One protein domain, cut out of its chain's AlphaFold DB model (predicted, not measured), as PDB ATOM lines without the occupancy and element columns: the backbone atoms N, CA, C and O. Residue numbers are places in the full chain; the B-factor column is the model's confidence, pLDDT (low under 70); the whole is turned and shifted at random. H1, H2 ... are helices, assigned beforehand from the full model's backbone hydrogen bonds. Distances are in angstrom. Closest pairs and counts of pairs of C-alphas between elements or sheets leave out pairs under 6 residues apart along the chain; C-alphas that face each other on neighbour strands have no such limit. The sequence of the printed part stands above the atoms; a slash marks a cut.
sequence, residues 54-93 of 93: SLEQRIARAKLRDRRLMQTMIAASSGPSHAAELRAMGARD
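This is residues 54 to 93 of the 93 residues of an uncharacterized protein of Massilia sp. CF038 (UniProt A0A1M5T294). A long helix, H1, and a shorter one, H2, meet near their ends in an open L, with the tight link between them at the corner. The free parts of both arms, residues 54 to 71 and 85 to 93, stick out from that corner. The printed part has 40 residues with two named helices, H1 then H2, and no named strand; its class is all helix. It is extended, with a radius of gyration of the C-alphas of 14.7 A, and flat, spanning 44 by 23 by 7 A.

Find C-alpha 55 at (-13.523, -33.959, -39.999); from there H1, residues 55 to 77, runs 33.0 A to C-alpha 77 at (-39.952, -22.690, -56.175). Past two residues, H2, residues 80 to 90, runs 15.7 A to C-alpha 90 at (-51.812, -39.451, -51.794).

Look at the C-alphas of Ala 75 and Ala 83, the closest of H1 and H2, 7.0 A apart: the helices are close but not clearly touching. Their lines stand about perpendicular, at 89 degrees. In H1 and H2 every O i to N i+4 pair is within hydrogen-bond range.

The C-alphas farthest apart, those of Leu 55 and Asp 93, are 44.9 A apart. The printed part has no cut, and its link from H1 to H2 is tight. Look for pLDDT under 70 at residues 54 to 55, 78 to 86 and 93.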
ATOM      1  N   SER A  54     -15.699 -36.064 -36.207       69.25
ATOM      2  CA  SER A  54     -14.552 -36.240 -37.089       69.25
ATOM      3  C   SER A  54     -14.669 -35.265 -38.264       69.25
ATOM      4  O   SER A  54     -15.763 -34.801 -38.606       69.25
ATOM      5  N   LEU A  55     -13.540 -34.897 -38.870       69.38
ATOM      6  CA  LEU A  55     -13.523 -33.959 -39.999       69.38
ATOM      7  C   LEU A  55     -14.504 -34.424 -41.099       69.38
ATOM      8  O   LEU A  55     -15.331 -33.641 -41.568       69.38
ATOM      9  N   GLU A  56     -14.524 -35.732 -41.356       73.19
ATOM     10  CA  GLU A  56     -15.497 -36.441 -42.195       73.19
ATOM     11  C   GLU A  56     -16.959 -36.184 -41.786       73.19
ATOM     12  O   GLU A  56     -17.789 -35.800 -42.611       73.19
ATOM     13  N   GLN A  57     -17.293 -36.311 -40.498       76.69
ATOM     14  CA  GLN A  57     -18.652 -36.064 -39.996       76.69
ATOM     15  C   GLN A  57     -19.077 -34.594 -40.125       76.69
ATOM     16  O   GLN A  57     -20.255 -34.311 -40.370       76.69
ATOM     17  N   ARG A  58     -18.143 -33.640 -39.990       83.44
ATOM     18  CA  ARG A  58     -18.426 -32.213 -40.233       83.44
ATOM     19  C   ARG A  58     -18.734 -31.951 -41.703       83.44
ATOM     20  O   ARG A  58     -19.714 -31.260 -41.986       83.44
ATOM     21  N   ILE A  59     -17.952 -32.524 -42.618       82.94
ATOM     22  CA  ILE A  59     -18.188 -32.408 -44.064       82.94
ATOM     23  C   ILE A  59     -19.521 -33.067 -44.438       82.94
ATOM     24  O   ILE A  59     -20.310 -32.477 -45.176       82.94
ATOM     25  N   ALA A  60     -19.824 -34.242 -43.881       85.38
ATOM     26  CA  ALA A  60     -21.093 -34.927 -44.108       85.38
ATOM     27  C   ALA A  60     -22.296 -34.093 -43.632       85.38
ATOM     28  O   ALA A  60     -23.282 -33.962 -44.358       85.38
ATOM     29  N   ARG A  61     -22.211 -33.460 -42.451       86.19
ATOM     30  CA  ARG A  61     -23.262 -32.548 -41.962       86.19
ATOM     31  C   ARG A  61     -23.415 -31.302 -42.827       86.19
ATOM     32  O   ARG A  61     -24.549 -30.900 -43.075       86.19
ATOM     33  N   ALA A  62     -22.314 -30.710 -43.289       86.75
ATOM     34  CA  ALA A  62     -22.361 -29.570 -44.202       86.75
ATOM     35  C   ALA A  62     -23.072 -29.951 -45.513       86.75
ATOM     36  O   ALA A  62     -24.059 -29.316 -45.873       86.75
ATOM     37  N   LYS A  63     -22.684 -31.077 -46.129       90.12
ATOM     38  CA  LYS A  63     -23.328 -31.609 -47.344       90.12
ATOM     39  C   LYS A  63     -24.816 -31.912 -47.147       90.12
ATOM     40  O   LYS A  63     -25.623 -31.615 -48.023       90.12
ATOM     41  N   LEU A  64     -25.201 -32.501 -46.013       89.12
ATOM     42  CA  LEU A  64     -26.611 -32.774 -45.701       89.12
ATOM     43  C   LEU A  64     -27.423 -31.486 -45.537       89.12
ATOM     44  O   LEU A  64     -28.568 -31.433 -45.982       89.12
ATOM     45  N   ARG A  65     -26.844 -30.454 -44.915       90.81
ATOM     46  CA  ARG A  65     -27.494 -29.148 -44.765       90.81
ATOM     47  C   ARG A  65     -27.707 -28.481 -46.121       90.81
ATOM     48  O   ARG A  65     -28.815 -28.027 -46.377       90.81
ATOM     49  N   ASP A  66     -26.703 -28.500 -46.992       89.62
ATOM     50  CA  ASP A  66     -26.807 -27.912 -48.332       89.62
ATOM     51  C   ASP A  66     -27.856 -28.641 -49.181       89.62
ATOM     52  O   ASP A  66     -28.705 -28.003 -49.799       89.62
ATOM     53  N   ARG A  67     -27.893 -29.982 -49.124       87.94
ATOM     54  CA  ARG A  67     -28.943 -30.773 -49.789       87.94
ATOM     55  C   ARG A  67     -30.342 -30.452 -49.270       87.94
ATOM     56  O   ARG A  67     -31.266 -30.347 -50.068       87.94
ATOM     57  N   ARG A  68     -30.507 -30.283 -47.953       88.88
ATOM     58  CA  ARG A  68     -31.794 -29.887 -47.359       88.88
ATOM     59  C   ARG A  68     -32.214 -28.494 -47.811       88.88
ATOM     60  O   ARG A  68     -33.368 -28.324 -48.173       88.88
ATOM     61  N   LEU A  69     -31.287 -27.536 -47.843       87.88
ATOM     62  CA  LEU A  69     -31.562 -26.180 -48.324       87.88
ATOM     63  C   LEU A  69     -31.985 -26.187 -49.796       87.88
ATOM     64  O   LEU A  69     -33.003 -25.589 -50.134       87.88
ATOM     65  N   MET A  70     -31.283 -26.937 -50.649       85.75
ATOM     66  CA  MET A  70     -31.677 -27.118 -52.049       85.75
ATOM     67  C   MET A  70     -33.061 -27.762 -52.174       85.75
ATOM     68  O   MET A  70     -33.893 -27.257 -52.916       85.75
ATOM     69  N   GLN A  71     -33.351 -28.822 -51.411       83.88
ATOM     70  CA  GLN A  71     -34.682 -29.441 -51.400       83.88
ATOM     71  C   GLN A  71     -35.772 -28.462 -50.962       83.88
ATOM     72  O   GLN A  71     -36.835 -28.432 -51.576       83.88
ATOM     73  N   THR A  72     -35.514 -27.636 -49.944       81.06
ATOM     74  CA  THR A  72     -36.472 -26.609 -49.520       81.06
ATOM     75  C   THR A  72     -36.635 -25.505 -50.556       81.06
ATOM     76  O   THR A  72     -37.750 -25.048 -50.751       81.06
ATOM     77  N   MET A  73     -35.569 -25.103 -51.256       83.31
ATOM     78  CA  MET A  73     -35.643 -24.103 -52.326       83.31
ATOM     79  C   MET A  73     -36.409 -24.633 -53.536       83.31
ATOM     80  O   MET A  73     -37.246 -23.913 -54.059       83.31
ATOM     81  N   ILE A  74     -36.186 -25.890 -53.935       81.94
ATOM     82  CA  ILE A  74     -36.930 -26.555 -55.016       81.94
ATOM     83  C   ILE A  74     -38.409 -26.684 -54.636       81.94
ATOM     84  O   ILE A  74     -39.291 -26.318 -55.409       81.94
ATOM     85  N   ALA A  75     -38.690 -27.142 -53.412       76.19
ATOM     86  CA  ALA A  75     -40.055 -27.230 -52.902       76.19
ATOM     87  C   ALA A  75     -40.728 -25.848 -52.797       76.19
ATOM     88  O   ALA A  75     -41.920 -25.727 -53.062       76.19
ATOM     89  N   ALA A  76     -39.972 -24.802 -52.452       71.81
ATOM     90  CA  ALA A  76     -40.464 -23.430 -52.414       71.81
ATOM     91  C   ALA A  76     -40.685 -22.845 -53.817       71.81
ATOM     92  O   ALA A  76     -41.688 -22.169 -54.030       71.81
ATOM     93  N   SER A  77     -39.806 -23.134 -54.783       71.38
ATOM     94  CA  SER A  77     -39.952 -22.690 -56.175       71.38
ATOM     95  C   SER A  77     -41.110 -23.376 -56.896       71.38
ATOM     96  O   SER A  77     -41.713 -22.782 -57.781       71.38
ATOM     97  N   SER A  78     -41.444 -24.606 -56.499       65.88
ATOM     98  CA  SER A  78     -42.590 -25.360 -57.019       65.88
ATOM     99  C   SER A  78     -43.887 -25.130 -56.229       65.88
ATOM    100  O   SER A  78     -44.864 -25.833 -56.462       65.88
ATOM    101  N   GLY A  79     -43.921 -24.145 -55.324       62.84
ATOM    102  CA  GLY A  79     -45.077 -23.865 -54.472       62.84
ATOM    103  C   GLY A  79     -45.188 -24.871 -53.313       62.84
ATOM    104  O   GLY A  79     -45.589 -26.017 -53.530       62.84
ATOM    105  N   PRO A  80     -44.903 -24.465 -52.058       64.81
ATOM    106  CA  PRO A  80     -44.995 -25.342 -50.884       64.81
ATOM    107  C   PRO A  80     -46.383 -25.964 -50.703       64.81
ATOM    108  O   PRO A  80     -46.499 -27.089 -50.221       64.81
ATOM    109  N   SER A  81     -47.425 -25.230 -51.102       63.19
ATOM    110  CA  SER A  81     -48.814 -25.675 -51.069       63.19
ATOM    111  C   SER A  81     -49.060 -26.835 -52.025       63.19
ATOM    112  O   SER A  81     -49.697 -27.794 -51.624       63.19
ATOM    113  N   HIS A  82     -48.493 -26.816 -53.232       63.66
ATOM    114  CA  HIS A  82     -48.804 -27.806 -54.264       63.66
ATOM    115  C   HIS A  82     -48.191 -29.179 -53.953       63.66
ATOM    116  O   HIS A  82     -48.854 -30.209 -54.049       63.66
ATOM    117  N   ALA A  83     -46.941 -29.215 -53.479       69.62
ATOM    118  CA  ALA A  83     -46.314 -30.460 -53.030       69.62
ATOM    119  C   ALA A  83     -46.931 -31.002 -51.722       69.62
ATOM    120  O   ALA A  83     -47.007 -32.219 -51.530       69.62
ATOM    121  N   ALA A  84     -47.375 -30.117 -50.820       67.31
ATOM    122  CA  ALA A  84     -48.092 -30.506 -49.605       67.31
ATOM    123  C   ALA A  84     -49.510 -31.018 -49.912       67.31
ATOM    124  O   ALA A  84     -49.932 -32.005 -49.314       67.31
ATOM    125  N   GLU A  85     -50.205 -30.411 -50.874       66.75
ATOM    126  CA  GLU A  85     -51.516 -30.841 -51.370       66.75
ATOM    127  C   GLU A  85     -51.439 -32.207 -52.050       66.75
ATOM    128  O   GLU A  85     -52.242 -33.080 -51.731       66.75
ATOM    129  N   LEU A  86     -50.437 -32.453 -52.904       69.44
ATOM    130  CA  LEU A  86     -50.233 -33.769 -53.527       69.44
ATOM    131  C   LEU A  86     -49.927 -34.863 -52.494       69.44
ATOM    132  O   LEU A  86     -50.437 -35.977 -52.601       69.44
ATOM    133  N   ARG A  87     -49.138 -34.552 -51.457       74.56
ATOM    134  CA  ARG A  87     -48.878 -35.484 -50.347       74.56
ATOM    135  C   ARG A  87     -50.126 -35.736 -49.500       74.56
ATOM    136  O   ARG A  87     -50.316 -36.853 -49.037       74.56
ATOM    137  N   ALA A  88     -50.953 -34.716 -49.285       76.94
ATOM    138  CA  ALA A  88     -52.211 -34.851 -48.558       76.94
ATOM    139  C   ALA A  88     -53.259 -35.642 -49.356       76.94
ATOM    140  O   ALA A  88     -54.032 -36.381 -48.752       76.94
ATOM    141  N   MET A  89     -53.269 -35.525 -50.689       76.94
ATOM    142  CA  MET A  89     -54.105 -36.347 -51.569       76.94
ATOM    143  C   MET A  89     -53.638 -37.809 -51.580       76.94
ATOM    144  O   MET A  89     -54.438 -38.688 -51.298       76.94
ATOM    145  N   GLY A  90     -52.342 -38.077 -51.771       80.62
ATOM    146  CA  GLY A  90     -51.812 -39.451 -51.794       80.62
ATOM    147  C   GLY A  90     -51.753 -40.173 -50.439       80.62
ATOM    148  O   GLY A  90     -51.415 -41.346 -50.402       80.62
ATOM    149  N   ALA A  91     -52.031 -39.487 -49.326       82.69
ATOM    150  CA  ALA A  91     -52.158 -40.095 -47.997       82.69
ATOM    151  C   ALA A  91     -53.618 -40.397 -47.607       82.69
ATOM    152  O   ALA A  91     -53.861 -40.895 -46.506       82.69
ATOM    153  N   ARG A  92     -54.582 -40.014 -48.456       70.19
ATOM    154  CA  ARG A  92     -56.023 -40.211 -48.240       70.19
ATOM    155  C   ARG A  92     -56.600 -41.414 -48.992       70.19
ATOM    156  O   ARG A  92     -57.721 -41.797 -48.665       70.19
ATOM    157  N   ASP A  93     -55.836 -41.982 -49.920       53.44
ATOM    158  CA  ASP A  93     -56.107 -43.248 -50.613       53.44
ATOM    159  C   ASP A  93     -55.269 -44.383 -49.999       53.44
ATOM    160  O   ASP A  93     -55.756 -45.536 -49.978       53.44
TER     161      ASP A  93